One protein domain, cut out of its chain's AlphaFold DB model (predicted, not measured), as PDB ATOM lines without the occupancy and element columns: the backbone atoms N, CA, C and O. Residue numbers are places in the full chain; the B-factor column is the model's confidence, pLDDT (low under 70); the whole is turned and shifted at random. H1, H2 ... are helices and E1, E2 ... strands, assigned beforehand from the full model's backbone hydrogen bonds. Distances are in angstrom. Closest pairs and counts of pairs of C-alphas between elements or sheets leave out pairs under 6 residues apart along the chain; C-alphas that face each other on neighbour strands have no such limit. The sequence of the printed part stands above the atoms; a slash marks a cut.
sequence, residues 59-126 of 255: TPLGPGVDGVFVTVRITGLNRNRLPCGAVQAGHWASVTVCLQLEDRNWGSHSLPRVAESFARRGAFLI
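AT A GLANCE: This is residues 59 to 126 of the 255 residues of an uncharacterized protein of Macrostomum lignano (UniProt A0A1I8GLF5). Picture a long, strongly twisted antiparallel hairpin, E2 and E3, with short E1 beside the first part of E2 and the short helix H1 at the edge of this small sheet, only grazing it. A long loop, residues 80 to 93, lies at one end of the longest axis and another, residues 100 to 110, at the other, while residues 124 to 125 come back to pair with E1. The printed part has 68 residues, with three named strands and one named helix in the order E1 E2 E3 H1; the sheet's order is E1 - E2 - E3, all antiparallel. The class is mixed, helices and strands, though under half of the residues are in named elements. The whole is elongated, 39 by 20 by 17 A, and only just loose, close to compact, with a radius of gyration of the C-alphas of 13.3 A.

IN THESE COORDINATES: Find C-alpha 70 at (88.129, 13.839, -10.828); from there E2, residues 70 to 79, runs 24.3 A to C-alpha 79 at (90.654, 37.961, -11.112), and it bends by 65 degrees at residue 75. E3, residues 94 to 99, covers 16.3 A. E1, residues 59 to 62, covers 9.9 A and begins at C-alpha 59, (85.092, 20.273, -15.330). H1, residues 111 to 118, covers 11.6 A and ends at C-alpha 118, (95.012, 17.079, -6.659).

HOW THE PARTS SIT: Start at the strongly twisted sheet, a meander, each strand the antiparallel neighbour of the one before. E2, the inner strand, has staggered pairing: its residues 70 to 72 pair with E1 and its residues 72 to 78 with E3. In the hairpin of E2 and E3, look for N 73 and O 98 at 2.8 A and N 94 and O 78 at 2.8 A. In the hairpin of E1 and E2, look for N 61 and O 70 at 2.8 A and N 72 and O 59 at 2.9 A. The edge strands E1 and E3 are apart. H1 is on the sheet but only grazes it; its closest C-alphas to E1 are those of Phe 118 and Gly 62, 6.4 A apart. In H1, 3 of 4 O i to N i+4 pairs are within hydrogen-bond range.

THE WHOLE: The two C-alphas farthest apart, those of Gly 90 and Ser 108, are 39.6 A from each other, while those of Thr 59 and Ile 126, first and last printed, are 6.0 A apart. The printed part has no cut. The links E2 to E3 and E3 to H1 are long; the link E1 to E2 is short. The mean pLDDT of the printed part is 78.0, and the model's confidence is under 70 at residues 101 to 115, of which 111 to 115 belong to H1.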
ATOM      1  N   THR A  59      83.843  20.496 -14.593       88.19
ATOM      2  CA  THR A  59      85.092  20.273 -15.330       88.19
ATOM      3  C   THR A  59      85.929  19.207 -14.619       88.19
ATOM      4  O   THR A  59      85.929  19.161 -13.389       88.19
ATOM      5  N   PRO A  60      86.645  18.330 -15.341       89.25
ATOM      6  CA  PRO A  60      87.603  17.438 -14.715       89.25
ATOM      7  C   PRO A  60      88.846  18.199 -14.234       89.25
ATOM      8  O   PRO A  60      89.364  19.085 -14.919       89.25
ATOM      9  N   LEU A  61      89.345  17.809 -13.064       89.44
ATOM     10  CA  LEU A  61      90.591  18.248 -12.447       89.44
ATOM     11  C   LEU A  61      91.580  17.079 -12.424       89.44
ATOM     12  O   LEU A  61      91.260  16.003 -11.924       89.44
ATOM     13  N   GLY A  62      92.793  17.290 -12.928       88.62
ATOM     14  CA  GLY A  62      93.846  16.279 -12.883       88.62
ATOM     15  C   GLY A  62      95.046  16.607 -13.774       88.62
ATOM     16  O   GLY A  62      95.092  17.677 -14.379       88.62
ATOM     17  N   PRO A  63      96.038  15.715 -13.872       88.88
ATOM     18  CA  PRO A  63      96.061  14.387 -13.266       88.88
ATOM     19  C   PRO A  63      96.419  14.410 -11.772       88.88
ATOM     20  O   PRO A  63      97.303  15.160 -11.338       88.88
ATOM     21  N   GLY A  64      95.751  13.550 -11.003       85.50
ATOM     22  CA  GLY A  64      96.145  13.181  -9.644       85.50
ATOM     23  C   GLY A  64      97.473  12.416  -9.620       85.50
ATOM     24  O   GLY A  64      98.122  12.219 -10.650       85.50
ATOM     25  N   VAL A  65      97.903  11.983  -8.435       83.00
ATOM     26  CA  VAL A  65      99.150  11.205  -8.265       83.00
ATOM     27  C   VAL A  65      99.093   9.857  -8.996       83.00
ATOM     28  O   VAL A  65     100.101   9.357  -9.490       83.00
ATOM     29  N   ASP A  66      97.894   9.303  -9.107       79.88
ATOM     30  CA  ASP A  66      97.533   8.083  -9.826       79.88
ATOM     31  C   ASP A  66      97.316   8.293 -11.336       79.88
ATOM     32  O   ASP A  66      97.125   7.328 -12.073       79.88
ATOM     33  N   GLY A  67      97.367   9.536 -11.823       81.06
ATOM     34  CA  GLY A  67      97.060   9.861 -13.215       81.06
ATOM     35  C   GLY A  67      95.565  10.008 -13.511       81.06
ATOM     36  O   GLY A  67      95.206  10.235 -14.667       81.06
ATOM     37  N   VAL A  68      94.698   9.904 -12.501       82.62
ATOM     38  CA  VAL A  68      93.240   9.972 -12.661       82.62
ATOM     39  C   VAL A  68      92.773  11.426 -12.681       82.62
ATOM     40  O   VAL A  68      93.435  12.327 -12.163       82.62
ATOM     41  N   PHE A  69      91.625  11.661 -13.310       85.12
ATOM     42  CA  PHE A  69      90.921  12.937 -13.285       85.12
ATOM     43  C   PHE A  69      89.649  12.791 -12.459       85.12
ATOM     44  O   PHE A  69      88.929  11.806 -12.605       85.12
ATOM     45  N   VAL A  70      89.362  13.781 -11.619       83.50
ATOM     46  CA  VAL A  70      88.129  13.839 -10.828       83.50
ATOM     47  C   VAL A  70      87.248  14.973 -11.320       83.50
ATOM     48  O   VAL A  70      87.734  16.056 -11.645       83.50
ATOM     49  N   THR A  71      85.944  14.746 -11.363       85.00
ATOM     50  CA  THR A  71      84.987  15.785 -11.729       85.00
ATOM     51  C   THR A  71      84.820  16.783 -10.587       85.00
ATOM     52  O   THR A  71      84.582  16.418  -9.432       85.00
ATOM     53  N   VAL A  72      84.947  18.070 -10.908       85.88
ATOM     54  CA  VAL A  72      84.759  19.161  -9.951       85.88
ATOM     55  C   VAL A  72      83.788  20.199 -10.486       85.88
ATOM     56  O   VAL A  72      83.734  20.474 -11.685       85.88
ATOM     57  N   ARG A  73      83.053  20.833  -9.574       86.00
ATOM     58  CA  ARG A  73      82.237  22.006  -9.880       86.00
ATOM     59  C   ARG A  73      82.999  23.273  -9.533       86.00
ATOM     60  O   ARG A  73      83.457  23.426  -8.402       86.00
ATOM     61  N   ILE A  74      83.095  24.209 -10.470       86.75
ATOM     62  CA  ILE A  74      83.623  25.549 -10.193       86.75
ATOM     63  C   ILE A  74      82.587  26.321  -9.376       86.75
ATOM     64  O   ILE A  74      81.480  26.554  -9.845       86.75
ATOM     65  N   THR A  75      82.938  26.741  -8.165       84.19
ATOM     66  CA  THR A  75      82.053  27.503  -7.265       84.19
ATOM     67  C   THR A  75      82.422  28.981  -7.179       84.19
ATOM     68  O   THR A  75      81.603  29.803  -6.775       84.19
ATOM     69  N   GLY A  76      83.639  29.354  -7.581       81.75
ATOM     70  CA  GLY A  76      84.106  30.736  -7.524       81.75
ATOM     71  C   GLY A  76      85.188  31.029  -8.551       81.75
ATOM     72  O   GLY A  76      85.993  30.163  -8.889       81.75
ATOM     73  N   LEU A  77      85.214  32.267  -9.040       85.44
ATOM     74  CA  LEU A  77      86.196  32.736 -10.009       85.44
ATOM     75  C   LEU A  77      86.561  34.189  -9.709       85.44
ATOM     76  O   LEU A  77      85.714  35.086  -9.768       85.44
ATOM     77  N   ASN A  78      87.837  34.423  -9.416       84.88
ATOM     78  CA  ASN A  78      88.342  35.726  -9.010       84.88
ATOM     79  C   ASN A  78      89.540  36.130  -9.873       84.88
ATOM     80  O   ASN A  78      90.515  35.389  -9.993       84.88
ATOM     81  N   ARG A  79      89.529  37.352 -10.398       86.12
ATOM     82  CA  ARG A  79      90.654  37.961 -11.112       86.12
ATOM     83  C   ARG A  79      91.069  39.236 -10.395       86.12
ATOM     84  O   ARG A  79      90.222  40.048 -10.048       86.12
ATOM     85  N   ASN A  80      92.367  39.413 -10.148       87.62
ATOM     86  CA  ASN A  80      92.899  40.552  -9.383       87.62
ATOM     87  C   ASN A  80      92.180  40.755  -8.037       87.62
ATOM     88  O   ASN A  80      91.878  41.877  -7.648       87.62
ATOM     89  N   ARG A  81      91.886  39.646  -7.339       83.69
ATOM     90  CA  ARG A  81      91.120  39.605  -6.078       83.69
ATOM     91  C   ARG A  81      89.664  40.071  -6.189       83.69
ATOM     92  O   ARG A  81      88.987  40.148  -5.172       83.69
ATOM     93  N   LEU A  82      89.167  40.318  -7.399       76.06
ATOM     94  CA  LEU A  82      87.784  40.692  -7.648       76.06
ATOM     95  C   LEU A  82      86.995  39.519  -8.229       76.06
ATOM     96  O   LEU A  82      87.502  38.801  -9.092       76.06
ATOM     97  N   PRO A  83      85.746  39.328  -7.792       78.94
ATOM     98  CA  PRO A  83      84.876  38.311  -8.351       78.94
ATOM     99  C   PRO A  83      84.522  38.579  -9.819       78.94
ATOM    100  O   PRO A  83      84.161  39.698 -10.179       78.94
ATOM    101  N   CYS A  84      84.535  37.545 -10.657       77.69
ATOM    102  CA  CYS A  84      84.182  37.638 -12.076       77.69
ATOM    103  C   CYS A  84      83.369  36.419 -12.542       77.69
ATOM    104  O   CYS A  84      83.418  35.365 -11.918       77.69
ATOM    105  N   GLY A  85      82.571  36.580 -13.602       79.00
ATOM    106  CA  GLY A  85      81.721  35.502 -14.138       79.00
ATOM    107  C   GLY A  85      82.406  34.626 -15.190       79.00
ATOM    108  O   GLY A  85      81.972  33.509 -15.435       79.00
ATOM    109  N   ALA A  86      83.475  35.127 -15.808       83.44
ATOM    110  CA  ALA A  86      84.237  34.413 -16.822       83.44
ATOM    111  C   ALA A  86      85.664  34.965 -16.897       83.44
ATOM    112  O   ALA A  86      85.918  36.125 -16.563       83.44
ATOM    113  N   VAL A  87      86.589  34.133 -17.371       85.94
ATOM    114  CA  VAL A  87      87.982  34.491 -17.648       85.94
ATOM    115  C   VAL A  87      88.326  33.963 -19.034       85.94
ATOM    116  O   VAL A  87      88.001  32.829 -19.375       85.94
ATOM    117  N   GLN A  88      88.965  34.799 -19.846       89.81
ATOM    118  CA  GLN A  88      89.411  34.421 -21.185       89.81
ATOM    119  C   GLN A  88      90.829  33.847 -21.150       89.81
ATOM    120  O   GLN A  88      91.617  34.175 -20.259       89.81
ATOM    121  N   ALA A  89      91.175  33.053 -22.164       89.44
ATOM    122  CA  ALA A  89      92.537  32.571 -22.367       89.44
ATOM    123  C   ALA A  89      93.559  33.727 -22.337       89.44
ATOM    124  O   ALA A  89      93.270  34.843 -22.769       89.44
ATOM    125  N   GLY A  90      94.749  33.460 -21.790       89.81
ATOM    126  CA  GLY A  90      95.812  34.459 -21.610       89.81
ATOM    127  C   GLY A  90      95.723  35.271 -20.312       89.81
ATOM    128  O   GLY A  90      96.667  35.980 -19.977       89.81
ATOM    129  N   HIS A  91      94.641  35.136 -19.547       90.06
ATOM    130  CA  HIS A  91      94.484  35.806 -18.261       90.06
ATOM    131  C   HIS A  91      94.714  34.868 -17.081       90.06
ATOM    132  O   HIS A  91      94.445  33.670 -17.148       90.06
ATOM    133  N   TRP A  92      95.187  35.436 -15.973       90.25
ATOM    134  CA  TRP A  92      95.348  34.715 -14.716       90.25
ATOM    135  C   TRP A  92      94.141  34.947 -13.818       90.25
ATOM    136  O   TRP A  92      93.623  36.062 -13.724       90.25
ATOM    137  N   ALA A  93      93.714  33.888 -13.142       90.56
ATOM    138  CA  ALA A  93      92.610  33.925 -12.203       90.56
ATOM    139  C   ALA A  93      92.817  32.895 -11.094       90.56
ATOM    140  O   ALA A  93      93.548  31.918 -11.252       90.56
ATOM    141  N   SER A  94      92.153  33.135  -9.973       90.50
ATOM    142  CA  SER A  94      91.950  32.159  -8.916       90.50
ATOM    143  C   SER A  94      90.587  31.518  -9.118       90.50
ATOM    144  O   SER A  94      89.601  32.218  -9.348       90.50
ATOM    145  N   VAL A  95      90.531  30.200  -8.999       88.19
ATOM    146  CA  VAL A  95      89.300  29.421  -9.106       88.19
ATOM    147  C   VAL A  95      89.071  28.677  -7.798       88.19
ATOM    148  O   VAL A  95      90.015  28.174  -7.190       88.19
ATOM    149  N   THR A  96      87.823  28.632  -7.356       87.62
ATOM    150  CA  THR A  96      87.378  27.796  -6.241       87.62
ATOM    151  C   THR A  96      86.586  26.643  -6.825       87.62
ATOM    152  O   THR A  96      85.721  26.855  -7.679       87.62
ATOM    153  N   VAL A  97      86.900  25.426  -6.392       85.62
ATOM    154  CA  VAL A  97      86.270  24.201  -6.884       85.62
ATOM    155  C   VAL A  97      85.723  23.379  -5.724       85.62
ATOM    156  O   VAL A  97      86.254  23.421  -4.616       85.62
ATOM    157  N   CYS A  98      84.666  22.626  -5.994       82.06
ATOM    158  CA  CYS A  98      84.082  21.641  -5.100       82.06
ATOM    159  C   CYS A  98      84.178  20.264  -5.764       82.06
ATOM    160  O   CYS A  98      83.804  20.116  -6.928       82.06
ATOM    161  N   LEU A  99      84.706  19.272  -5.044       78.81
ATOM    162  CA  LEU A  99      84.778  17.892  -5.525       78.81
ATOM    163  C   LEU A  99      83.357  17.320  -5.618       78.81
ATOM    164  O   LEU A  99      82.644  17.301  -4.615       78.81
ATOM    165  N   GLN A 100      82.955  16.841  -6.797       72.88
ATOM    166  CA  GLN A 100      81.712  16.086  -6.955       72.88
ATOM    167  C   GLN A 100      82.043  14.600  -6.865       72.88
ATOM    168  O   GLN A 100      82.438  13.969  -7.840       72.88
ATOM    169  N   LEU A 101      81.928  14.044  -5.661       62.72
ATOM    170  CA  LEU A 101      82.094  12.611  -5.427       62.72
ATOM    171  C   LEU A 101      80.759  11.911  -5.684       62.72
ATOM    172  O   LEU A 101      80.053  11.544  -4.749       62.72
ATOM    173  N   GLU A 102      80.384  11.783  -6.954       55.53
ATOM    174  CA  GLU A 102      79.203  10.999  -7.349       55.53
ATOM    175  C   GLU A 102      79.544   9.513  -7.578       55.53
ATOM    176  O   GLU A 102      78.657   8.658  -7.540       55.53
ATOM    177  N   ASP A 103      80.829   9.161  -7.676       44.88
ATOM    178  CA  ASP A 103      81.262   7.780  -7.879       44.88
ATOM    179  C   ASP A 103      81.407   7.020  -6.553       44.88
ATOM    180  O   ASP A 103      82.443   7.034  -5.884       44.88
ATOM    181  N   ARG A 104      80.353   6.274  -6.203       43.59
ATOM    182  CA  ARG A 104      80.266   5.338  -5.062       43.59
ATOM    183  C   ARG A 104      81.319   4.209  -5.036       43.59
ATOM    184  O   ARG A 104      81.244   3.354  -4.160       43.59
ATOM    185  N   ASN A 105      82.290   4.185  -5.949       44.16
ATOM    186  CA  ASN A 105      83.278   3.106  -6.067       44.16
ATOM    187  C   ASN A 105      84.682   3.454  -5.557       44.16
ATOM    188  O   ASN A 105      85.549   2.581  -5.550       44.16
ATOM    189  N   TRP A 106      84.925   4.673  -5.073       52.16
ATOM    190  CA  TRP A 106      86.183   4.982  -4.391       52.16
ATOM    191  C   TRP A 106      86.090   4.541  -2.923       52.16
ATOM    192  O   TRP A 106      85.804   5.331  -2.024       52.16
ATOM    193  N   GLY A 107      86.236   3.231  -2.701       43.47
ATOM    194  CA  GLY A 107      86.116   2.607  -1.385       43.47
ATOM    195  C   GLY A 107      86.928   3.343  -0.321       43.47
ATOM    196  O   GLY A 107      88.094   3.638  -0.533       43.47
ATOM    197  N   SER A 108      86.302   3.643   0.817       46.66
ATOM    198  CA  SER A 108      86.919   3.980   2.115       46.66
ATOM    199  C   SER A 108      88.042   5.035   2.163       46.66
ATOM    200  O   SER A 108      88.674   5.197   3.208       46.66
ATOM    201  N   HIS A 109      88.326   5.773   1.093       49.16
ATOM    202  CA  HIS A 109      89.322   6.835   1.125       49.16
ATOM    203  C   HIS A 109      88.662   8.108   1.641       49.16
ATOM    204  O   HIS A 109      87.714   8.635   1.063       49.16
ATOM    205  N   SER A 110      89.182   8.608   2.755       55.72
ATOM    206  CA  SER A 110      88.736   9.860   3.347       55.72
ATOM    207  C   SER A 110      88.866  11.014   2.340       55.72
ATOM    208  O   SER A 110      89.912  11.183   1.715       55.72
ATOM    209  N   LEU A 111      87.812  11.833   2.223       59.62
ATOM    210  CA  LEU A 111      87.768  13.127   1.513       59.62
ATOM    211  C   LEU A 111      89.109  13.903   1.481       59.62
ATOM    212  O   LEU A 111      89.510  14.337   0.398       59.62
ATOM    213  N   PRO A 112      89.841  14.058   2.608       60.12
ATOM    214  CA  PRO A 112      91.150  14.717   2.615       60.12
ATOM    215  C   PRO A 112      92.194  14.086   1.679       60.12
ATOM    216  O   PRO A 112      92.889  14.822   0.990       60.12
ATOM    217  N   ARG A 113      92.264  12.753   1.554       64.00
ATOM    218  CA  ARG A 113      93.252  12.080   0.684       64.00
ATOM    219  C   ARG A 113      93.011  12.347  -0.802       64.00
ATOM    220  O   ARG A 113      93.960  12.437  -1.580       64.00
ATOM    221  N   VAL A 114      91.743  12.481  -1.195       67.38
ATOM    222  CA  VAL A 114      91.365  12.828  -2.571       67.38
ATOM    223  C   VAL A 114      91.791  14.263  -2.853       67.38
ATOM    224  O   VAL A 114      92.544  14.497  -3.790       67.38
ATOM    225  N   ALA A 115      91.406  15.215  -1.998       68.94
ATOM    226  CA  ALA A 115      91.794  16.616  -2.151       68.94
ATOM    227  C   ALA A 115      93.325  16.808  -2.195       68.94
ATOM    228  O   ALA A 115      93.830  17.538  -3.048       68.94
ATOM    229  N   GLU A 116      94.069  16.105  -1.338       72.62
ATOM    230  CA  GLU A 116      95.537  16.123  -1.306       72.62
ATOM    231  C   GLU A 116      96.174  15.606  -2.602       72.62
ATOM    232  O   GLU A 116      97.194  16.138  -3.039       72.62
ATOM    233  N   SER A 117      95.555  14.620  -3.259       77.50
ATOM    234  CA  SER A 117      96.071  14.050  -4.512       77.50
ATOM    235  C   SER A 117      96.048  15.049  -5.676       77.50
ATOM    236  O   SER A 117      96.860  14.938  -6.598       77.50
ATOM    237  N   PHE A 118      95.163  16.052  -5.621       79.44
ATOM    238  CA  PHE A 118      95.012  17.079  -6.659       79.44
ATOM    239  C   PHE A 118      95.558  18.454  -6.254       79.44
ATOM    240  O   PHE A 118      95.803  19.291  -7.125       79.44
ATOM    241  N   ALA A 119      95.805  18.700  -4.962       78.75
ATOM    242  CA  ALA A 119      96.350  19.952  -4.428       78.75
ATOM    243  C   ALA A 119      97.865  20.106  -4.689       78.75
ATOM    244  O   ALA A 119      98.658  20.383  -3.787       78.75
ATOM    245  N   ARG A 120      98.288  19.941  -5.945       83.88
ATOM    246  CA  ARG A 120      99.689  20.023  -6.373       83.88
ATOM    247  C   ARG A 120      99.862  20.881  -7.620       83.88
ATOM    248  O   ARG A 120      98.962  21.032  -8.442       83.88
ATOM    249  N   ARG A 121     101.082  21.387  -7.823       82.56
ATOM    250  CA  ARG A 121     101.476  21.951  -9.123       82.56
ATOM    251  C   ARG A 121     101.486  20.845 -10.180       82.56
ATOM    252  O   ARG A 121     101.954  19.741  -9.900       82.56
ATOM    253  N   GLY A 122     100.995  21.165 -11.374       85.31
ATOM    254  CA  GLY A 122     100.857  20.214 -12.483       85.31
ATOM    255  C   GLY A 122      99.457  19.612 -12.638       85.31
ATOM    256  O   GLY A 122      99.227  18.922 -13.622       85.31
ATOM    257  N   ALA A 123      98.516  19.907 -11.734       87.88
ATOM    258  CA  ALA A 123      97.099  19.639 -11.966       87.88
ATOM    259  C   ALA A 123      96.478  20.722 -12.870       87.88
ATOM    260  O   ALA A 123      96.808  21.907 -12.768       87.88
ATOM    261  N   PHE A 124      95.565  20.307 -13.741       90.38
ATOM    262  CA  PHE A 124      94.880  21.123 -14.735       90.38
ATOM    263  C   PHE A 124      93.368  20.952 -14.611       90.38
ATOM    264  O   PHE A 124      92.876  19.853 -14.366       90.38
ATOM    265  N   LEU A 125      92.638  22.042 -14.847       89.88
ATOM    266  CA  LEU A 125      91.221  21.979 -15.195       89.88
ATOM    267  C   LEU A 125      91.107  21.821 -16.708       89.88
ATOM    268  O   LEU A 125      91.738  22.573 -17.458       89.88
ATOM    269  N   ILE A 126      90.324  20.848 -17.155       89.31
ATOM    270  CA  ILE A 126      90.160  20.528 -18.576       89.31
ATOM    271  C   ILE A 126      88.687  20.597 -18.997       89.31
ATOM    272  O   ILE A 126      87.797  20.436 -18.169       89.31
TER     273      ILE A 126